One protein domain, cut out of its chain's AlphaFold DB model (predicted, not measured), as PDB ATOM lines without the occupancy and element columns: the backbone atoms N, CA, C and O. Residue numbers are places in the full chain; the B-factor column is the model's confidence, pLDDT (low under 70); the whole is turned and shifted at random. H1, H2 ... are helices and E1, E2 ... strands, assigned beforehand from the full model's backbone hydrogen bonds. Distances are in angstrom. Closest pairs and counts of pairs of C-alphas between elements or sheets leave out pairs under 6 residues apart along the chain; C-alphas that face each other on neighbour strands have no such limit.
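Overview. This is residues 84 to 245 of the 323 residues of a protein of Chromera velia CCMP2878 (UniProt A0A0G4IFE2). A strongly twisted sheet of five strands forms the middle of the domain, with H2 and H4 covering one face while the sheet curls round H5 on the other. H6 packs on H5 near the E5 edge, H1 lies far out from the middle at the beginning of the printed part, and the closing stretch comes back to E5, with residues 236 to 237 paired parallel to residues 210 to 211. The sheet and helices make three layers, helices on both faces of one sheet, with H5 and H6 on one side and H2 and H4 on the other. The printed part has 162 residues and is mixed, with six named helices and five named strands in the order H1 E1 E2 H2 H3 E3 H4 E4 H5 E5 H6; the sheet runs E1 E4 E3 E2 E5, mixed, with E1 antiparallel to E4 and the other neighbours parallel. It is compact, with a radius of gyration of the C-alphas of 15.2 A and spans of 48 by 38 by 28 A.

Arrangement. H1, residues 86 to 91, comes first and is not on the sheet. E1, residues 96 to 99, is an edge strand, antiparallel to E4, residues 175 to 181, with N 98 and O 176 2.8 A apart. E2, residues 108 to 113, is an inner strand, parallel to E5, residues 206 to 211, the other edge strand, with N 109 and O 206 2.8 A apart. H2, residues 118 to 128, lies over E2 and runs along the strands, at 11 degrees to E2 on the local plane; its height over the sheet is 9.6 A. H3, residues 138 to 141, only grazes the sheet with its residues 139 to 141. E3, residues 142 to 149, is parallel to E2, with N 143 and O 110 3.0 A apart, and to E4, with N 144 and O 175 2.8 A apart. H4, residues 162 to 172, is on the same face as H2, over E4 and only just over E1, on which 3 of its 11 C-alphas fall; its height over the sheet is 8.7 A. H5, residues 189 to 202, is on the opposite face, and its closest C-alphas to E4 are those of Ala 196 and Val 179, 6.5 A apart. H6, residues 218 to 232, touches H5 at a steep tilt of 55 degrees, the same way, closest at the C-alphas of Val 228 and Val 190, 6.0 A apart; H6 touches H5 with its residues 227 to 232 alone, and H5 touches H6 with its residues 190 to 194 alone. The strand-helix-strand units, two parallel neighbour strands with helices between them in the chain, are E2, H2 H3, E3 and E3, H4, E4; E4, H5, E5 is a split one, with E3 and E2 between its strands. These three crossovers are right-handed. Every O i to N i+4 pair is within hydrogen-bond range in H1, H2, H4 and H5, and 9 of 11 are in H6; H3 is too short for such a pair.

Along the chain. H1 begins at C-alpha 86, at (127.002, 163.148, 78.243). E2 is 16.5 A long, H2 15.4 A, and E3, the longest strand by residues, 23.1 A. H4 measures 15.3 A, E4 19.5 A and H5 20.3 A. E5 is 14.7 A long, beginning at C-alpha 206, at (107.591, 134.016, 72.739). H6 is 19.9 A long and ends at C-alpha 232, at (112.829, 136.832, 84.906).

Size, cuts and confidence. The two C-alphas farthest apart, those of Asp 87 and Cys 244, are 48.4 A apart. The printed part has no cut, and its one long link is E3 to H4, with 12 residues. Mean pLDDT of the printed part is 89.9; residues 84 to 93 and 183 to 187 are under 70.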
ATOM      1  N   PRO A  84     132.914 159.617  76.498       57.34
ATOM      2  CA  PRO A  84     131.523 159.674  76.113       57.34
ATOM      3  C   PRO A  84     131.042 161.111  76.285       57.34
ATOM      4  O   PRO A  84     131.191 161.688  77.369       57.34
ATOM      5  N   ASP A  85     130.449 161.691  75.245       61.62
ATOM      6  CA  ASP A  85     129.650 162.886  75.464       61.62
ATOM      7  C   ASP A  85     128.459 162.496  76.353       61.62
ATOM      8  O   ASP A  85     127.860 161.422  76.184       61.62
ATOM      9  N   LYS A  86     128.123 163.357  77.319       52.47
ATOM     10  CA  LYS A  86     127.002 163.148  78.243       52.47
ATOM     11  C   LYS A  86     125.713 162.869  77.471       52.47
ATOM     12  O   LYS A  86     124.944 162.004  77.886       52.47
ATOM     13  N   ASP A  87     125.546 163.499  76.311       51.06
ATOM     14  CA  ASP A  87     124.406 163.288  75.424       51.06
ATOM     15  C   ASP A  87     124.398 161.902  74.760       51.06
ATOM     16  O   ASP A  87     123.332 161.328  74.554       51.06
ATOM     17  N   THR A  88     125.552 161.319  74.418       52.91
ATOM     18  CA  THR A  88     125.616 159.977  73.803       52.91
ATOM     19  C   THR A  88     125.296 158.882  74.816       52.91
ATOM     20  O   THR A  88     124.514 157.979  74.512       52.91
ATOM     21  N   VAL A  89     125.818 158.993  76.042       51.38
ATOM     22  CA  VAL A  89     125.471 158.073  77.140       51.38
ATOM     23  C   VAL A  89     123.986 158.194  77.469       51.38
ATOM     24  O   VAL A  89     123.301 157.183  77.583       51.38
ATOM     25  N   GLN A  90     123.447 159.417  77.521       47.44
ATOM     26  CA  GLN A  90     122.014 159.657  77.716       47.44
ATOM     27  C   GLN A  90     121.122 159.175  76.560       47.44
ATOM     28  O   GLN A  90     119.930 158.986  76.777       47.44
ATOM     29  N   LYS A  91     121.653 158.940  75.351       48.97
ATOM     30  CA  LYS A  91     120.873 158.452  74.197       48.97
ATOM     31  C   LYS A  91     120.749 156.924  74.138       48.97
ATOM     32  O   LYS A  91     119.733 156.427  73.662       48.97
ATOM     33  N   ILE A  92     121.712 156.158  74.659       61.12
ATOM     34  CA  ILE A  92     121.680 154.678  74.634       61.12
ATOM     35  C   ILE A  92     121.191 154.141  75.981       61.12
ATOM     36  O   ILE A  92     121.899 153.461  76.717       61.12
ATOM     37  N   GLN A  93     119.957 154.485  76.333       67.06
ATOM     38  CA  GLN A  93     119.390 154.124  77.638       67.06
ATOM     39  C   GLN A  93     118.713 152.758  77.638       67.06
ATOM     40  O   GLN A  93     118.643 152.096  78.679       67.06
ATOM     41  N   MET A  94     118.224 152.332  76.475       79.88
ATOM     42  CA  MET A  94     117.300 151.215  76.352       79.88
ATOM     43  C   MET A  94     117.916 150.062  75.563       79.88
ATOM     44  O   MET A  94     118.688 150.300  74.633       79.88
ATOM     45  N   PRO A  95     117.565 148.812  75.906       89.06
ATOM     46  CA  PRO A  95     117.851 147.677  75.049       89.06
ATOM     47  C   PRO A  95     117.263 147.876  73.653       89.06
ATOM     48  O   PRO A  95     116.186 148.457  73.509       89.06
ATOM     49  N   ALA A  96     117.951 147.367  72.639       88.69
ATOM     50  CA  ALA A  96     117.515 147.465  71.253       88.69
ATOM     51  C   ALA A  96     117.954 146.238  70.459       88.69
ATOM     52  O   ALA A  96     118.959 145.600  70.781       88.69
ATOM     53  N   MET A  97     117.203 145.928  69.405       92.06
ATOM     54  CA  MET A  97     117.624 144.938  68.424       92.06
ATOM     55  C   MET A  97     118.761 145.541  67.591       92.06
ATOM     56  O   MET A  97     118.550 146.516  66.874       92.06
ATOM     57  N   LEU A  98     119.968 144.998  67.729       90.69
ATOM     58  CA  LEU A  98     121.166 145.439  67.008       90.69
ATOM     59  C   LEU A  98     121.345 144.691  65.684       90.69
ATOM     60  O   LEU A  98     121.955 145.206  64.750       90.69
ATOM     61  N   HIS A  99     120.800 143.478  65.585       94.94
ATOM     62  CA  HIS A  99     120.737 142.741  64.332       94.94
ATOM     63  C   HIS A  99     119.437 141.946  64.241       94.94
ATOM     64  O   HIS A  99     119.049 141.268  65.192       94.94
ATOM     65  N   ILE A 100     118.789 142.033  63.082       91.69
ATOM     66  CA  ILE A 100     117.637 141.219  62.700       91.69
ATOM     67  C   ILE A 100     118.112 140.332  61.542       91.69
ATOM     68  O   ILE A 100     118.590 140.878  60.543       91.69
ATOM     69  N   PRO A 101     118.013 138.999  61.668       92.00
ATOM     70  CA  PRO A 101     118.487 138.081  60.648       92.00
ATOM     71  C   PRO A 101     117.560 138.116  59.434       92.00
ATOM     72  O   PRO A 101     116.353 138.351  59.553       92.00
ATOM     73  N   ARG A 102     118.111 137.833  58.253       84.44
ATOM     74  CA  ARG A 102     117.337 137.769  57.000       84.44
ATOM     75  C   ARG A 102     116.341 136.616  57.008       84.44
ATOM     76  O   ARG A 102     115.282 136.713  56.399       84.44
ATOM     77  N   SER A 103     116.684 135.544  57.716       79.00
ATOM     78  CA  SER A 103     115.830 134.376  57.935       79.00
ATOM     79  C   SER A 103     114.625 134.646  58.848       79.00
ATOM     80  O   SER A 103     113.718 133.817  58.918       79.00
ATOM     81  N   GLY A 104     114.572 135.812  59.503       89.38
ATOM     82  CA  GLY A 104     113.532 136.149  60.468       89.38
ATOM     83  C   GLY A 104     113.670 135.382  61.786       89.38
ATOM     84  O   GLY A 104     114.681 134.739  62.067       89.38
ATOM     85  N   LEU A 105     112.642 135.485  62.627       95.44
ATOM     86  CA  LEU A 105     112.578 134.811  63.921       95.44
ATOM     87  C   LEU A 105     111.442 133.791  63.939       95.44
ATOM     88  O   LEU A 105     110.370 134.024  63.381       95.44
ATOM     89  N   ALA A 106     111.667 132.673  64.622       96.69
ATOM     90  CA  ALA A 106     110.610 131.726  64.939       96.69
ATOM     91  C   ALA A 106     109.616 132.333  65.947       96.69
ATOM     92  O   ALA A 106     109.933 133.258  66.700       96.69
ATOM     93  N   SER A 107     108.403 131.774  66.005       96.12
ATOM     94  CA  SER A 107     107.370 132.200  66.962       96.12
ATOM     95  C   SER A 107     107.780 131.978  68.420       96.12
ATOM     96  O   SER A 107     107.293 132.664  69.316       96.12
ATOM     97  N   GLU A 108     108.668 131.017  68.661       97.94
ATOM     98  CA  GLU A 108     109.252 130.722  69.961       97.94
ATOM     99  C   GLU A 108     110.777 130.765  69.850       97.94
ATOM    100  O   GLU A 108     111.356 130.153  68.951       97.94
ATOM    101  N   VAL A 109     111.426 131.482  70.769       98.62
ATOM    102  CA  VAL A 109     112.876 131.683  70.773       98.62
ATOM    103  C   VAL A 109     113.481 131.403  72.144       98.62
ATOM    104  O   VAL A 109     112.896 131.695  73.191       98.62
ATOM    105  N   THR A 110     114.702 130.875  72.133       98.62
ATOM    106  CA  THR A 110     115.576 130.810  73.310       98.62
ATOM    107  C   THR A 110     116.509 132.017  73.297       98.62
ATOM    108  O   THR A 110     117.081 132.344  72.260       98.62
ATOM    109  N   VAL A 111     116.685 132.693  74.431       98.75
ATOM    110  CA  VAL A 111     117.643 133.803  74.528       98.75
ATOM    111  C   VAL A 111     118.984 133.271  75.022       98.75
ATOM    112  O   VAL A 111     119.081 132.790  76.148       98.75
ATOM    113  N   LEU A 112     120.021 133.353  74.190       98.81
ATOM    114  CA  LEU A 112     121.376 132.931  74.539       98.81
ATOM    115  C   LEU A 112     122.169 134.120  75.088       98.81
ATOM    116  O   LEU A 112     122.363 135.115  74.392       98.81
ATOM    117  N   MET A 113     122.662 133.998  76.321       98.12
ATOM    118  CA  MET A 113     123.612 134.948  76.896       98.12
ATOM    119  C   MET A 113     124.916 134.887  76.098       98.12
ATOM    120  O   MET A 113     125.641 133.893  76.147       98.12
ATOM    121  N   TRP A 114     125.197 135.946  75.344       98.44
ATOM    122  CA  TRP A 114     126.258 135.964  74.348       98.44
ATOM    123  C   TRP A 114     127.361 136.935  74.751       98.44
ATOM    124  O   TRP A 114     127.145 138.147  74.773       98.44
ATOM    125  N   SER A 115     128.542 136.409  75.073       95.69
ATOM    126  CA  SER A 115     129.721 137.206  75.438       95.69
ATOM    127  C   SER A 115     130.639 137.494  74.251       95.69
ATOM    128  O   SER A 115     131.516 138.345  74.352       95.69
ATOM    129  N   GLY A 116     130.457 136.766  73.144       97.44
ATOM    130  CA  GLY A 116     131.333 136.782  71.975       97.44
ATOM    131  C   GLY A 116     132.559 135.878  72.089       97.44
ATOM    132  O   GLY A 116     133.289 135.725  71.109       97.44
ATOM    133  N   GLY A 117     132.769 135.251  73.245       97.75
ATOM    134  CA  GLY A 117     133.857 134.305  73.463       97.75
ATOM    135  C   GLY A 117     133.530 132.879  73.039       97.75
ATOM    136  O   GLY A 117     132.384 132.548  72.705       97.75
ATOM    137  N   LYS A 118     134.563 132.030  73.096       97.62
ATOM    138  CA  LYS A 118     134.524 130.619  72.689       97.62
ATOM    139  C   LYS A 118     133.373 129.836  73.332       97.62
ATOM    140  O   LYS A 118     132.713 129.079  72.635       97.62
ATOM    141  N   ASP A 119     133.063 130.077  74.606       98.12
ATOM    142  CA  ASP A 119     132.080 129.269  75.343       98.12
ATOM    143  C   ASP A 119     130.648 129.610  74.918       98.12
ATOM    144  O   ASP A 119     129.845 128.723  74.641       98.12
ATOM    145  N   SER A 120     130.329 130.900  74.740       98.44
ATOM    146  CA  SER A 120     129.033 131.297  74.169       98.44
ATOM    147  C   SER A 120     128.856 130.801  72.729       98.44
ATOM    148  O   SER A 120     127.767 130.364  72.357       98.44
ATOM    149  N   PHE A 121     129.939 130.796  71.944       98.75
ATOM    150  CA  PHE A 121     129.943 130.277  70.580       98.75
ATOM    151  C   PHE A 121     129.724 128.759  70.532       98.75
ATOM    152  O   PHE A 121     128.840 128.292  69.811       98.75
ATOM    153  N   LEU A 122     130.450 127.995  71.347       98.69
ATOM    154  CA  LEU A 122     130.256 126.552  71.490       98.69
ATOM    155  C   LEU A 122     128.856 126.224  72.019       98.69
ATOM    156  O   LEU A 122     128.243 125.264  71.561       98.69
ATOM    157  N   ALA A 123     128.291 127.039  72.915       98.75
ATOM    158  CA  ALA A 123     126.929 126.845  73.404       98.75
ATOM    159  C   ALA A 123     125.890 126.984  72.282       98.75
ATOM    160  O   ALA A 123     124.956 126.183  72.212       98.75
ATOM    161  N   LEU A 124     126.062 127.953  71.374       98.75
ATOM    162  CA  LEU A 124     125.225 128.062  70.177       98.75
ATOM    163  C   LEU A 124     125.365 126.822  69.286       98.75
ATOM    164  O   LEU A 124     124.349 126.243  68.903       98.75
ATOM    165  N   ARG A 125     126.600 126.385  69.005       98.38
ATOM    166  CA  ARG A 125     126.866 125.175  68.208       98.38
ATOM    167  C   ARG A 125     126.202 123.943  68.815       98.38
ATOM    168  O   ARG A 125     125.448 123.264  68.125       98.38
ATOM    169  N   ALA A 126     126.390 123.703  70.112       98.44
ATOM    170  CA  ALA A 126     125.798 122.579  70.835       98.44
ATOM    171  C   ALA A 126     124.263 122.573  70.761       98.44
ATOM    172  O   ALA A 126     123.646 121.517  70.632       98.44
ATOM    173  N   MET A 127     123.626 123.748  70.787       98.50
ATOM    174  CA  MET A 127     122.176 123.841  70.625       98.50
ATOM    175  C   MET A 127     121.700 123.539  69.197       98.50
ATOM    176  O   MET A 127     120.552 123.127  69.050       98.50
ATOM    177  N   LEU A 128     122.531 123.723  68.170       98.00
ATOM    178  CA  LEU A 128     122.190 123.464  66.761       98.00
ATOM    179  C   LEU A 128     122.460 122.013  66.318       98.00
ATOM    180  O   LEU A 128     121.878 121.560  65.329       98.00
ATOM    181  N   GLN A 129     123.301 121.276  67.048       95.38
ATOM    182  CA  GLN A 129     123.594 119.859  66.787       95.38
ATOM    183  C   GLN A 129     122.340 118.967  66.855       95.38
ATOM    184  O   GLN A 129     121.361 119.372  67.475       95.38
ATOM    185  N   PRO A 130     122.343 117.735  66.297       95.31
ATOM    186  CA  PRO A 130     121.162 116.861  66.217       95.31
ATOM    187  C   PRO A 130     120.368 116.641  67.514       95.31
ATOM    188  O   PRO A 130     119.146 116.502  67.478       95.31
ATOM    189  N   GLN A 131     121.042 116.618  68.666       93.00
ATOM    190  CA  GLN A 131     120.422 116.470  69.991       93.00
ATOM    191  C   GLN A 131     120.122 117.816  70.674       93.00
ATOM    192  O   GLN A 131     119.527 117.856  71.750       93.00
ATOM    193  N   GLY A 132     120.549 118.919  70.067       95.94
ATOM    194  CA  GLY A 132     120.404 120.268  70.576       95.94
ATOM    195  C   GLY A 132     118.989 120.822  70.416       95.94
ATOM    196  O   GLY A 132     118.243 120.486  69.493       95.94
ATOM    197  N   ARG A 133     118.619 121.731  71.325       96.00
ATOM    198  CA  ARG A 133     117.288 122.367  71.390       96.00
ATOM    199  C   ARG A 133     116.874 123.060  70.090       96.00
ATOM    200  O   ARG A 133     115.684 123.159  69.804       96.00
ATOM    201  N   LEU A 134     117.841 123.561  69.332       97.25
ATOM    202  CA  LEU A 134     117.636 124.348  68.125       97.25
ATOM    203  C   LEU A 134     117.813 123.531  66.842       97.25
ATOM    204  O   LEU A 134     117.628 124.097  65.774       97.25
ATOM    205  N   HIS A 135     118.103 122.226  66.906       96.56
ATOM    206  CA  HIS A 135     118.406 121.403  65.726       96.56
ATOM    207  C   HIS A 135     117.420 121.583  64.562       96.56
ATOM    208  O   HIS A 135     117.817 121.758  63.414       96.56
ATOM    209  N   ARG A 136     116.115 121.548  64.861       95.44
ATOM    210  CA  ARG A 136     115.059 121.621  63.840       95.44
ATOM    211  C   ARG A 136     114.746 123.042  63.380       95.44
ATOM    212  O   ARG A 136     114.351 123.228  62.239       95.44
ATOM    213  N   VAL A 137     114.848 124.019  64.281       96.44
ATOM    214  CA  VAL A 137     114.456 125.420  64.027       96.44
ATOM    215  C   VAL A 137     115.634 126.276  63.544       96.44
ATOM    216  O   VAL A 137     115.438 127.331  62.949       96.44
ATOM    217  N   GLY A 138     116.864 125.815  63.767       96.81
ATOM    218  CA  GLY A 138     118.088 126.511  63.407       96.81
ATOM    219  C   GLY A 138     118.266 127.834  64.153       96.81
ATOM    220  O   GLY A 138     117.760 128.042  65.260       96.81
ATOM    221  N   THR A 139     118.986 128.757  63.517       97.12
ATOM    222  CA  THR A 139     119.297 130.084  64.070       97.12
ATOM    223  C   THR A 139     118.069 130.978  64.251       97.12
ATOM    224  O   THR A 139     118.106 131.881  65.080       97.12
ATOM    225  N   ALA A 140     116.956 130.695  63.565       97.06
ATOM    226  CA  ALA A 140     115.698 131.423  63.746       97.06
ATOM    227  C   ALA A 140     115.080 131.209  65.143       97.06
ATOM    228  O   ALA A 140     114.281 132.026  65.598       97.06
ATOM    229  N   GLY A 141     115.441 130.122  65.837       97.94
ATOM    230  CA  GLY A 141     114.946 129.796  67.179       97.94
ATOM    231  C   GLY A 141     115.736 130.434  68.324       97.94
ATOM    232  O   GLY A 141     115.500 130.088  69.485       97.94
ATOM    233  N   VAL A 142     116.692 131.323  68.037       98.50
ATOM    234  CA  VAL A 142     117.562 131.923  69.054       98.50
ATOM    235  C   VAL A 142     117.761 133.418  68.853       98.50
ATOM    236  O   VAL A 142     117.900 133.912  67.739       98.50
ATOM    237  N   VAL A 143     117.803 134.135  69.974       98.81
ATOM    238  CA  VAL A 143     118.210 135.541  70.037       98.81
ATOM    239  C   VAL A 143     119.426 135.644  70.948       98.81
ATOM    240  O   VAL A 143     119.377 135.234  72.108       98.81
ATOM    241  N   LEU A 144     120.519 136.202  70.440       98.81
ATOM    242  CA  LEU A 144     121.691 136.545  71.234       98.81
ATOM    243  C   LEU A 144     121.365 137.764  72.095       98.81
ATOM    244  O   LEU A 144     120.836 138.755  71.597       98.81
ATOM    245  N   LEU A 145     121.701 137.718  73.380       98.56
ATOM    246  CA  LEU A 145     121.626 138.867  74.277       98.56
ATOM    247  C   LEU A 145     123.025 139.191  74.770       98.56
ATOM    248  O   LEU A 145     123.645 138.373  75.451       98.56
ATOM    249  N   THR A 146     123.499 140.401  74.476       97.38
ATOM    250  CA  THR A 146     124.782 140.893  74.987       97.38
ATOM    251  C   THR A 146     124.575 142.124  75.852       97.38
ATOM    252  O   THR A 146     123.831 143.039  75.493       97.38
ATOM    253  N   THR A 147     125.244 142.159  77.000       93.00
ATOM    254  CA  THR A 147     125.293 143.345  77.853       93.00
ATOM    255  C   THR A 147     126.628 144.048  77.667       93.00
ATOM    256  O   THR A 147     127.669 143.396  77.738       93.00
ATOM    257  N   PHE A 148     126.618 145.361  77.479       89.69
ATOM    258  CA  PHE A 148     127.832 146.155  77.281       89.69
ATOM    259  C   PHE A 148     127.748 147.450  78.078       89.69
ATOM    260  O   PHE A 148     126.658 147.970  78.309       89.69
ATOM    261  N   ASP A 149     128.882 147.987  78.501       86.31
ATOM    262  CA  ASP A 149     128.937 149.297  79.135       86.31
ATOM    263  C   ASP A 149     128.553 150.395  78.127       86.31
ATOM    264  O   ASP A 149     129.103 150.481  77.031       86.31
ATOM    265  N   ALA A 150     127.574 151.227  78.476       82.31
ATOM    266  CA  ALA A 150     126.981 152.212  77.572       82.31
ATOM    267  C   ALA A 150     127.974 153.302  77.140       82.31
ATOM    268  O   ALA A 150     127.829 153.863  76.055       82.31
ATOM    269  N   ALA A 151     128.968 153.591  77.985       76.62
ATOM    270  CA  ALA A 151     129.993 154.595  77.736       76.62
ATOM    271  C   ALA A 151     131.073 154.075  76.778       76.62
ATOM    272  O   ALA A 151     131.322 154.681  75.739       76.62
ATOM    273  N   SER A 152     131.691 152.945  77.113       77.62
ATOM    274  CA  SER A 152     132.812 152.359  76.367       77.62
ATOM    275  C   SER A 152     132.386 151.448  75.216       77.62
ATOM    276  O   SER A 152     133.209 151.114  74.371       77.62
ATOM    277  N   ARG A 153     131.115 151.021  75.176       82.69
ATOM    278  CA  ARG A 153     130.593 149.986  74.264       82.69
ATOM    279  C   ARG A 153     131.292 148.629  74.411       82.69
ATOM    280  O   ARG A 153     131.195 147.801  73.508       82.69
ATOM    281  N   MET A 154     131.957 148.382  75.536       83.44
ATOM    282  CA  MET A 154     132.670 147.133  75.799       83.44
ATOM    283  C   MET A 154     131.796 146.147  76.570       83.44
ATOM    284  O   MET A 154     131.082 146.515  77.504       83.44
ATOM    285  N   VAL A 155     131.868 144.873  76.201       85.19
ATOM    286  CA  VAL A 155     131.334 143.765  76.994       85.19
ATOM    287  C   VAL A 155     132.237 143.601  78.213       85.19
ATOM    288  O   VAL A 155     133.426 143.303  78.086       85.19
ATOM    289  N   ALA A 156     131.674 143.835  79.399       72.50
ATOM    290  CA  ALA A 156     132.428 143.844  80.648       72.50
ATOM    291  C   ALA A 156     133.213 142.536  80.849       72.50
ATOM    292  O   ALA A 156     132.706 141.450  80.564       72.50
ATOM    293  N   HIS A 157     134.442 142.660  81.357       71.06
ATOM    294  CA  HIS A 157     135.417 141.584  81.592       71.06
ATOM    295  C   HIS A 157     135.964 140.888  80.337       71.06
ATOM    296  O   HIS A 157     137.099 140.439  80.363       71.06
ATOM    297  N   GLN A 158     135.224 140.841  79.228       76.19
ATOM    298  CA  GLN A 158     135.651 140.123  78.022       76.19
ATOM    299  C   GLN A 158     136.667 140.894  77.176       76.19
ATOM    300  O   GLN A 158     137.346 140.284  76.356       76.19
ATOM    301  N   GLU A 159     136.749 142.220  77.333       82.44
ATOM    302  CA  GLU A 159     137.512 143.110  76.440       82.44
ATOM    303  C   GLU A 159     137.110 142.938  74.960       82.44
ATOM    304  O   GLU A 159     137.930 143.019  74.049       82.44
ATOM    305  N   VAL A 160     135.814 142.699  74.725       86.94
ATOM    306  CA  VAL A 160     135.194 142.581  73.396       86.94
ATOM    307  C   VAL A 160     134.257 143.761  73.174       86.94
ATOM    308  O   VAL A 160     133.462 144.102  74.049       86.94
ATOM    309  N   SER A 161     134.313 144.387  72.001       88.50
ATOM    310  CA  SER A 161     133.434 145.512  71.672       88.50
ATOM    311  C   SER A 161     132.045 145.048  71.216       88.50
ATOM    312  O   SER A 161     131.898 144.035  70.533       88.50
ATOM    313  N   ALA A 162     131.003 145.836  71.495       88.88
ATOM    314  CA  ALA A 162     129.654 145.581  70.982       88.88
ATOM    315  C   ALA A 162     129.619 145.503  69.442       88.88
ATOM    316  O   ALA A 162     128.841 144.738  68.881       88.88
ATOM    317  N   ARG A 163     130.518 146.226  68.755       88.88
ATOM    318  CA  ARG A 163     130.685 146.157  67.294       88.88
ATOM    319  C   ARG A 163     131.135 144.769  66.833       88.88
ATOM    320  O   ARG A 163     130.659 144.285  65.809       88.88
ATOM    321  N   GLU A 164     132.047 144.127  67.557       94.81
ATOM    322  CA  GLU A 164     132.470 142.756  67.247       94.81
ATOM    323  C   GLU A 164     131.336 141.763  67.492       94.81
ATOM    324  O   GLU A 164     131.125 140.884  66.660       94.81
ATOM    325  N   ILE A 165     130.544 141.951  68.553       98.00
ATOM    326  CA  ILE A 165     129.341 141.140  68.791       98.00
ATOM    327  C   ILE A 165     128.325 141.295  67.651       98.00
ATOM    328  O   ILE A 165     127.807 140.304  67.137       98.00
ATOM    329  N   GLU A 166     128.069 142.523  67.198       96.75
ATOM    330  CA  GLU A 166     127.218 142.783  66.032       96.75
ATOM    331  C   GLU A 166     127.772 142.135  64.760       96.75
ATOM    332  O   GLU A 166     127.011 141.593  63.957       96.75
ATOM    333  N   ARG A 167     129.098 142.146  64.573       97.81
ATOM    334  CA  ARG A 167     129.757 141.468  63.451       97.81
ATOM    335  C   ARG A 167     129.547 139.953  63.508       97.81
ATOM    336  O   ARG A 167     129.277 139.357  62.468       97.81
ATOM    337  N   GLN A 168     129.624 139.341  64.694       98.62
ATOM    338  CA  GLN A 168     129.305 137.920  64.879       98.62
ATOM    339  C   GLN A 168     127.850 137.634  64.507       98.62
ATOM    340  O   GLN A 168     127.597 136.754  63.693       98.62
ATOM    341  N   ALA A 169     126.909 138.411  65.046       98.38
ATOM    342  CA  ALA A 169     125.481 138.242  64.785       98.38
ATOM    343  C   ALA A 169     125.147 138.342  63.287       98.38
ATOM    344  O   ALA A 169     124.455 137.475  62.758       98.38
ATOM    345  N   LYS A 170     125.704 139.350  62.597       97.81
ATOM    346  CA  LYS A 170     125.546 139.542  61.145       97.81
ATOM    347  C   LYS A 170     126.104 138.372  60.343       97.81
ATOM    348  O   LYS A 170     125.452 137.906  59.417       97.81
ATOM    349  N   HIS A 171     127.304 137.904  60.683       98.19
ATOM    350  CA  HIS A 171     127.932 136.798  59.963       98.19
ATOM    351  C   HIS A 171     127.188 135.470  60.179       98.19
ATOM    352  O   HIS A 171     127.010 134.695  59.243       98.19
ATOM    353  N   LEU A 172     126.726 135.216  61.405       97.75
ATOM    354  CA  LEU A 172     125.993 134.000  61.750       97.75
ATOM    355  C   LEU A 172     124.514 134.038  61.324       97.75
ATOM    356  O   LEU A 172     123.851 133.002  61.392       97.75
ATOM    357  N   ASP A 173     124.000 135.184  60.866       97.25
ATOM    358  CA  ASP A 173     122.571 135.436  60.614       97.25
ATOM    359  C   ASP A 173     121.707 135.014  61.819       97.25
ATOM    360  O   ASP A 173     120.825 134.158  61.725       97.25
ATOM    361  N   VAL A 174     122.024 135.577  62.993       98.06
ATOM    362  CA  VAL A 174     121.327 135.321  64.267       98.06
ATOM    363  C   VAL A 174     120.925 136.643  64.905       98.06
ATOM    364  O   VAL A 174     121.767 137.516  65.088       98.06
ATOM    365  N   ALA A 175     119.666 136.785  65.322       98.31
ATOM    366  CA  ALA A 175     119.198 138.003  65.981       98.31
ATOM    367  C   ALA A 175     120.031 138.377  67.212       98.31
ATOM    368  O   ALA A 175     120.426 137.511  67.992       98.31
ATOM    369  N   LEU A 176     120.245 139.677  67.415       98.50
ATOM    370  CA  LEU A 176     121.011 140.210  68.538       98.50
ATOM    371  C   LEU A 176     120.255 141.347  69.208       98.50
ATOM    372  O   LEU A 176     120.014 142.382  68.588       98.50
ATOM    373  N   VAL A 177     119.979 141.196  70.500       97.38
ATOM    374  CA  VAL A 177     119.550 142.286  71.372       97.38
ATOM    375  C   VAL A 177     120.737 142.784  72.199       97.38
ATOM    376  O   VAL A 177     121.405 142.032  72.914       97.38
ATOM    377  N   GLY A 178     121.013 144.078  72.090       95.50
ATOM    378  CA  GLY A 178     122.029 144.765  72.874       95.50
ATOM    379  C   GLY A 178     121.427 145.388  74.122       95.50
ATOM    380  O   GLY A 178     120.368 146.011  74.055       95.50
ATOM    381  N   VAL A 179     122.107 145.249  75.257       93.81
ATOM    382  CA  VAL A 179     121.648 145.746  76.556       93.81
ATOM    383  C   VAL A 179     122.701 146.688  77.147       93.81
ATOM    384  O   VAL A 179     123.690 146.220  77.718       93.81
ATOM    385  N   PRO A 180     122.506 148.014  77.053       89.12
ATOM    386  CA  PRO A 180     123.434 148.970  77.638       89.12
ATOM    387  C   PRO A 180     123.355 148.927  79.172       89.12
ATOM    388  O   PRO A 180     122.287 149.098  79.774       89.12
ATOM    389  N   LEU A 181     124.497 148.725  79.819       83.75
ATOM    390  CA  LEU A 181     124.700 148.843  81.257       83.75
ATOM    391  C   LEU A 181     125.301 150.209  81.561       83.75
ATOM    392  O   LEU A 181     126.108 150.728  80.804       83.75
ATOM    393  N   HIS A 182     124.897 150.800  82.677       77.81
ATOM    394  CA  HIS A 182     125.405 152.095  83.106       77.81
ATOM    395  C   HIS A 182     125.999 151.912  84.494       77.81
ATOM    396  O   HIS A 182     125.283 151.497  85.414       77.81
ATOM    397  N   GLY A 183     127.292 152.205  84.646       58.47
ATOM    398  CA  GLY A 183     127.922 152.238  85.961       58.47
ATOM    399  C   GLY A 183     127.103 153.122  86.902       58.47
ATOM    400  O   GLY A 183     126.673 154.205  86.511       58.47
ATOM    401  N   SER A 184     126.840 152.649  88.124       52.78
ATOM    402  CA  SER A 184     126.056 153.337  89.169       52.78
ATOM    403  C   SER A 184     124.552 153.573  88.913       52.78
ATOM    404  O   SER A 184     123.923 154.310  89.673       52.78
ATOM    405  N   SER A 185     123.916 152.937  87.918       57.00
ATOM    406  CA  SER A 185     122.459 153.095  87.762       57.00
ATOM    407  C   SER A 185     121.671 152.412  88.885       57.00
ATOM    408  O   SER A 185     121.906 151.242  89.170       57.00
ATOM    409  N   ALA A 186     120.659 153.096  89.435       57.69
ATOM    410  CA  ALA A 186     119.708 152.522  90.399       57.69
ATOM    411  C   ALA A 186     118.918 151.316  89.839       57.69
ATOM    412  O   ALA A 186     118.329 150.538  90.587       57.69
ATOM    413  N   VAL A 187     118.897 151.154  88.510       65.94
ATOM    414  CA  VAL A 187     118.250 150.035  87.821       65.94
ATOM    415  C   VAL A 187     119.174 148.816  87.825       65.94
ATOM    416  O   VAL A 187     120.223 148.815  87.184       65.94
ATOM    417  N   GLY A 188     118.747 147.757  88.515       76.12
ATOM    418  CA  GLY A 188     119.490 146.502  88.607       76.12
ATOM    419  C   GLY A 188     119.596 145.733  87.284       76.12
ATOM    420  O   GLY A 188     118.765 145.869  86.382       76.12
ATOM    421  N   TYR A 189     120.606 144.865  87.204       84.12
ATOM    422  CA  TYR A 189     120.923 144.020  86.045       84.12
ATOM    423  C   TYR A 189     119.708 143.244  85.503       84.12
ATOM    424  O   TYR A 189     119.369 143.358  84.326       84.12
ATOM    425  N   VAL A 190     118.976 142.542  86.376       88.19
ATOM    426  CA  VAL A 190     117.775 141.765  86.008       88.19
ATOM    427  C   VAL A 190     116.690 142.644  85.376       88.19
ATOM    428  O   VAL A 190     116.032 142.230  84.426       88.19
ATOM    429  N   SER A 191     116.513 143.880  85.849       86.00
ATOM    430  CA  SER A 191     115.532 144.805  85.268       86.00
ATOM    431  C   SER A 191     115.905 145.221  83.843       86.00
ATOM    432  O   SER A 191     115.018 145.336  82.998       86.00
ATOM    433  N   ARG A 192     117.202 145.373  83.541       89.62
ATOM    434  CA  ARG A 192     117.674 145.634  82.170       89.62
ATOM    435  C   ARG A 192     117.467 144.427  81.260       89.62
ATOM    436  O   ARG A 192     116.989 144.596  80.140       89.62
ATOM    437  N   LEU A 193     117.729 143.218  81.756       92.38
ATOM    438  CA  LEU A 193     117.410 141.995  81.017       92.38
ATOM    439  C   LEU A 193     115.905 141.876  80.752       92.38
ATOM    440  O   LEU A 193     115.506 141.576  79.633       92.38
ATOM    441  N   ARG A 194     115.049 142.201  81.730       94.31
ATOM    442  CA  ARG A 194     113.588 142.202  81.546       94.31
ATOM    443  C   ARG A 194     113.149 143.158  80.437       94.31
ATOM    444  O   ARG A 194     112.285 142.796  79.639       94.31
ATOM    445  N   ALA A 195     113.751 144.344  80.365       91.56
ATOM    446  CA  ALA A 195     113.502 145.290  79.281       91.56
ATOM    447  C   ALA A 195     113.966 144.739  77.921       91.56
ATOM    448  O   ALA A 195     113.240 144.863  76.940       91.56
ATOM    449  N   ALA A 196     115.108 144.049  77.866       94.38
ATOM    450  CA  ALA A 196     115.583 143.391  76.647       94.38
ATOM    451  C   ALA A 196     114.631 142.280  76.184       94.38
ATOM    452  O   ALA A 196     114.285 142.205  75.009       94.38
ATOM    453  N   LEU A 197     114.115 141.470  77.114       96.94
ATOM    454  CA  LEU A 197     113.099 140.465  76.801       96.94
ATOM    455  C   LEU A 197     111.798 141.087  76.294       96.94
ATOM    456  O   LEU A 197     111.106 140.472  75.490       96.94
ATOM    457  N   LYS A 198     111.439 142.291  76.755       92.69
ATOM    458  CA  LYS A 198     110.302 143.020  76.190       92.69
ATOM    459  C   LYS A 198     110.560 143.368  74.722       92.69
ATOM    460  O   LYS A 198     109.691 143.088  73.910       92.69
ATOM    461  N   VAL A 199     111.750 143.873  74.381       91.88
ATOM    462  CA  VAL A 199     112.129 144.139  72.981       91.88
ATOM    463  C   VAL A 199     111.973 142.876  72.138       91.88
ATOM    464  O   VAL A 199     111.317 142.926  71.111       91.88
ATOM    465  N   VAL A 200     112.475 141.727  72.598       93.62
ATOM    466  CA  VAL A 200     112.316 140.454  71.868       93.62
ATOM    467  C   VAL A 200     110.839 140.081  71.666       93.62
ATOM    468  O   VAL A 200     110.456 139.659  70.579       93.62
ATOM    469  N   ARG A 201     109.988 140.275  72.681       93.75
ATOM    470  CA  ARG A 201     108.541 140.007  72.574       93.75
ATOM    471  C   ARG A 201     107.818 140.972  71.636       93.75
ATOM    472  O   ARG A 201     106.888 140.558  70.954       93.75
ATOM    473  N   ASP A 202     108.253 142.228  71.569       87.69
ATOM    474  CA  ASP A 202     107.677 143.237  70.671       87.69
ATOM    475  C   ASP A 202     107.930 142.897  69.183       87.69
ATOM    476  O   ASP A 202     107.193 143.362  68.318       87.69
ATOM    477  N   PHE A 203     108.903 142.025  68.887       87.69
ATOM    478  CA  PHE A 203     109.119 141.427  67.559       87.69
ATOM    479  C   PHE A 203     108.207 140.218  67.262       87.69
ATOM    480  O   PHE A 203     108.373 139.557  66.240       87.69
ATOM    481  N   GLY A 204     107.231 139.923  68.127       88.12
ATOM    482  CA  GLY A 204     106.241 138.859  67.920       88.12
ATOM    483  C   GLY A 204     106.676 137.472  68.399       88.12
ATOM    484  O   GLY A 204     105.999 136.488  68.106       88.12
ATOM    485  N   CYS A 205     107.780 137.376  69.145       93.44
ATOM    486  CA  CYS A 205     108.320 136.107  69.629       93.44
ATOM    487  C   CYS A 205     107.914 135.806  71.078       93.44
ATOM    488  O   CYS A 205     107.926 136.673  71.956       93.44
ATOM    489  N   THR A 206     107.664 134.534  71.370       97.75
ATOM    490  CA  THR A 206     107.591 134.016  72.739       97.75
ATOM    491  C   THR A 206     108.988 133.619  73.203       97.75
ATOM    492  O   THR A 206     109.659 132.829  72.548       97.75
ATOM    493  N   VAL A 207     109.432 134.140  74.348       98.19
ATOM    494  CA  VAL A 207     110.710 133.736  74.957       98.19
ATOM    495  C   VAL A 207     110.474 132.509  75.830       98.19
ATOM    496  O   VAL A 207     109.828 132.633  76.871       98.19
ATOM    497  N   SER A 208     111.000 131.347  75.435       97.31
ATOM    498  CA  SER A 208     110.766 130.087  76.159       97.31
ATOM    499  C   SER A 208     111.810 129.731  77.207       97.31
ATOM    500  O   SER A 208     111.595 128.830  78.017       97.31
ATOM    501  N   GLY A 209     112.933 130.443  77.228       98.12
ATOM    502  CA  GLY A 209     113.966 130.257  78.234       98.12
ATOM    503  C   GLY A 209     115.233 131.034  77.923       98.12
ATOM    504  O   GLY A 209     115.358 131.676  76.875       98.12
ATOM    505  N   LEU A 210     116.170 130.954  78.861       98.56
ATOM    506  CA  LEU A 210     117.535 131.437  78.710       98.56
ATOM    507  C   LEU A 210     118.473 130.264  78.426       98.56
ATOM    508  O   LEU A 210     118.208 129.138  78.840       98.56
ATOM    509  N   ALA A 211     119.597 130.536  77.778       98.69
ATOM    510  CA  ALA A 211     120.725 129.622  77.678       98.69
ATOM    511  C   ALA A 211     122.021 130.353  78.044       98.69
ATOM    512  O   ALA A 211     122.178 131.531  77.716       98.69
ATOM    513  N   CYS A 212     122.940 129.668  78.723       98.06
ATOM    514  CA  CYS A 212     124.259 130.187  79.079       98.06
ATOM    515  C   CYS A 212     125.342 129.153  78.756       98.06
ATOM    516  O   CYS A 212     125.118 127.951  78.878       98.06
ATOM    517  N   GLY A 213     126.512 129.628  78.334       97.56
ATOM    518  CA  GLY A 213     127.647 128.779  77.973       97.56
ATOM    519  C   GLY A 213     128.556 128.404  79.141       97.56
ATOM    520  O   GLY A 213     129.738 128.249  78.897       97.56
ATOM    521  N   ASP A 214     128.064 128.325  80.380       97.69
ATOM    522  CA  ASP A 214     128.886 127.921  81.536       97.69
ATOM    523  C   ASP A 214     129.179 126.411  81.510       97.69
ATOM    524  O   ASP A 214     128.283 125.620  81.185       97.69
ATOM    525  N   LEU A 215     130.402 126.001  81.881       97.75
ATOM    526  CA  LEU A 215     130.822 124.598  81.757       97.75
ATOM    527  C   LEU A 215     130.633 123.803  83.054       97.75
ATOM    528  O   LEU A 215     130.136 122.682  82.989       97.75
ATOM    529  N   HIS A 216     131.024 124.316  84.228       97.12
ATOM    530  CA  HIS A 216     130.957 123.505  85.467       97.12
ATOM    531  C   HIS A 216     130.875 124.268  86.801       97.12
ATOM    532  O   HIS A 216     130.602 123.657  87.840       97.12
ATOM    533  N   LEU A 217     131.059 125.595  86.814       94.25
ATOM    534  CA  LEU A 217     131.075 126.380  88.055       94.25
ATOM    535  C   LEU A 217     129.685 126.469  88.708       94.25
ATOM    536  O   LEU A 217     128.826 127.264  88.315       94.25
ATOM    537  N   ARG A 218     129.464 125.645  89.741       96.06
ATOM    538  CA  ARG A 218     128.163 125.485  90.424       96.06
ATOM    539  C   ARG A 218     127.623 126.782  91.013       96.06
ATOM    540  O   ARG A 218     126.426 127.031  90.894       96.06
ATOM    541  N   ASP A 219     128.484 127.616  91.587       91.88
ATOM    542  CA  ASP A 219     128.061 128.880  92.198       91.88
ATOM    543  C   ASP A 219     127.555 129.882  91.152       91.88
ATOM    544  O   ASP A 219     126.535 130.542  91.367       91.88
ATOM    545  N   ILE A 220     128.200 129.934  89.980       89.44
ATOM    546  CA  ILE A 220     127.763 130.775  88.856       89.44
ATOM    547  C   ILE A 220     126.425 130.280  88.312       89.44
ATOM    548  O   ILE A 220     125.494 131.073  88.149       89.44
ATOM    549  N   ARG A 221     126.289 128.967  88.094       94.38
ATOM    550  CA  ARG A 221     125.022 128.356  87.671       94.38
ATOM    551  C   ARG A 221     123.894 128.632  88.662       94.38
ATOM    552  O   ARG A 221     122.820 129.062  88.248       94.38
ATOM    553  N   LYS A 222     124.140 128.450  89.961       94.75
ATOM    554  CA  LYS A 222     123.160 128.733  91.015       94.75
ATOM    555  C   LYS A 222     122.725 130.196  90.986       94.75
ATOM    556  O   LYS A 222     121.531 130.479  90.971       94.75
ATOM    557  N   TRP A 223     123.674 131.132  90.905       90.56
ATOM    558  CA  TRP A 223     123.361 132.558  90.803       90.56
ATOM    559  C   TRP A 223     122.529 132.881  89.553       90.56
ATOM    560  O   TRP A 223     121.558 133.635  89.637       90.56
ATOM    561  N   ARG A 224     122.856 132.292  88.397       93.19
ATOM    562  CA  ARG A 224     122.073 132.466  87.166       93.19
ATOM    563  C   ARG A 224     120.661 131.914  87.305       93.19
ATOM    564  O   ARG A 224     119.725 132.582  86.882       93.19
ATOM    565  N   GLU A 225     120.486 130.735  87.887       95.50
ATOM    566  CA  GLU A 225     119.165 130.132  88.091       95.50
ATOM    567  C   GLU A 225     118.317 130.953  89.075       95.50
ATOM    568  O   GLU A 225     117.185 131.311  88.755       95.50
ATOM    569  N   GLU A 226     118.868 131.314  90.235       91.69
ATOM    570  CA  GLU A 226     118.132 132.002  91.301       91.69
ATOM    571  C   GLU A 226     117.898 133.487  90.991       91.69
ATOM    572  O   GLU A 226     116.763 133.966  91.024       91.69
ATOM    573  N   ALA A 227     118.959 134.233  90.668       82.62
ATOM    574  CA  ALA A 227     118.869 135.681  90.496       82.62
ATOM    575  C   ALA A 227     118.352 136.067  89.107       82.62
ATOM    576  O   ALA A 227     117.478 136.929  88.989       82.62
ATOM    577  N   VAL A 228     118.882 135.446  88.047       90.69
ATOM    578  CA  VAL A 228     118.540 135.815  86.663       90.69
ATOM    579  C   VAL A 228     117.286 135.080  86.197       90.69
ATOM    580  O   VAL A 228     116.296 135.731  85.868       90.69
ATOM    581  N   GLY A 229     117.297 133.748  86.209       92.88
ATOM    582  CA  GLY A 229     116.166 132.908  85.818       92.88
ATOM    583  C   GLY A 229     114.941 133.174  86.689       92.88
ATOM    584  O   GLY A 229     113.900 133.585  86.176       92.88
ATOM    585  N   GLY A 230     115.093 133.061  88.011       94.00
ATOM    586  CA  GLY A 230     114.044 133.368  88.985       94.00
ATOM    587  C   GLY A 230     113.534 134.806  88.876       94.00
ATOM    588  O   GLY A 230     112.326 135.036  88.829       94.00
ATOM    589  N   GLY A 231     114.434 135.784  88.727       88.69
ATOM    590  CA  GLY A 231     114.065 137.192  88.555       88.69
ATOM    591  C   GLY A 231     113.323 137.507  87.246       88.69
ATOM    592  O   GLY A 231     112.587 138.499  87.175       88.69
ATOM    593  N   LEU A 232     113.492 136.686  86.208       93.69
ATOM    594  CA  LEU A 232     112.829 136.832  84.906       93.69
ATOM    595  C   LEU A 232     111.646 135.872  84.715       93.69
ATOM    596  O   LEU A 232     110.905 136.035  83.746       93.69
ATOM    597  N   GLY A 233     111.456 134.914  85.626       96.88
ATOM    598  CA  GLY A 233     110.461 133.850  85.500       96.88
ATOM    599  C   GLY A 233     110.761 132.883  84.352       96.88
ATOM    600  O   GLY A 233     109.833 132.411  83.701       96.88
ATOM    601  N   LEU A 234     112.042 132.629  84.058       97.50
ATOM    602  CA  LEU A 234     112.489 131.776  82.955       97.50
ATOM    603  C   LEU A 234     113.445 130.685  83.446       97.50
ATOM    604  O   LEU A 234     114.308 130.938  84.283       97.50
ATOM    605  N   GLY A 235     113.334 129.489  82.864       98.25
ATOM    606  CA  GLY A 235     114.349 128.447  83.026       98.25
ATOM    607  C   GLY A 235     115.657 128.818  82.320       98.25
ATOM    608  O   GLY A 235     115.640 129.535  81.315       98.25
ATOM    609  N   VAL A 236     116.780 128.312  82.836       98.44
ATOM    610  CA  VAL A 236     118.119 128.516  82.261       98.44
ATOM    611  C   VAL A 236     118.688 127.176  81.806       98.44
ATOM    612  O   VAL A 236     118.757 126.222  82.577       98.44
ATOM    613  N   LEU A 237     119.075 127.104  80.538       98.25
ATOM    614  CA  LEU A 237     119.718 125.954  79.918       98.25
ATOM    615  C   LEU A 237     121.236 126.135  79.926       98.25
ATOM    616  O   LEU A 237     121.730 127.242  79.712       98.25
ATOM    617  N   TYR A 238     121.962 125.032  80.084       98.50
ATOM    618  CA  TYR A 238     123.424 125.010  80.071       98.50
ATOM    619  C   TYR A 238     123.911 123.968  79.058       98.50
ATOM    620  O   TYR A 238     124.156 122.821  79.435       98.50
ATOM    621  N   PRO A 239     123.997 124.319  77.759       98.25
ATOM    622  CA  PRO A 239     124.300 123.357  76.697       98.25
ATOM    623  C   PRO A 239     125.660 122.665  76.843       98.25
ATOM    624  O   PRO A 239     125.845 121.581  76.300       98.25
ATOM    625  N   LEU A 240     126.597 123.293  77.559       98.25
ATOM    626  CA  LEU A 240     127.972 122.817  77.733       98.25
ATOM    627  C   LEU A 240     128.243 122.245  79.130       98.25
ATOM    628  O   LEU A 240     129.396 121.967  79.454       98.25
ATOM    629  N   TRP A 241     127.217 122.102  79.974       98.06
ATOM    630  CA  TRP A 241     127.427 121.744  81.373       98.06
ATOM    631  C   TRP A 241     128.005 120.338  81.539       98.06
ATOM    632  O   TRP A 241     127.507 119.377  80.952       98.06
ATOM    633  N   SER A 242     128.972 120.208  82.441       97.19
ATOM    634  CA  SER A 242     129.394 118.939  83.012       97.19
ATOM    635  C   SER A 242     129.436 119.013  84.535       97.19
ATOM    636  O   SER A 242     129.891 119.989  85.128       97.19
ATOM    637  N   ASP A 243     128.993 117.939  85.188       95.31
ATOM    638  CA  ASP A 243     129.084 117.804  86.644       95.31
ATOM    639  C   ASP A 243     130.505 117.529  87.144       95.31
ATOM    640  O   ASP A 243     130.769 117.705  88.338       95.31
ATOM    641  N   CYS A 244     131.405 117.124  86.244       95.62
ATOM    642  CA  CYS A 244     132.817 116.913  86.521       95.62
ATOM    643  C   CYS A 244     133.642 117.951  85.752       95.62
ATOM    644  O   CYS A 244     133.705 117.906  84.519       95.62
ATOM    645  N   ALA A 245     134.255 118.890  86.478       93.75
ATOM    646  CA  ALA A 245     135.079 119.949  85.903       93.75
ATOM    647  C   ALA A 245     136.146 119.371  84.960       93.75
ATOM    648  O   ALA A 245     136.783 118.362  85.262       93.75
TER     649      ALA A 245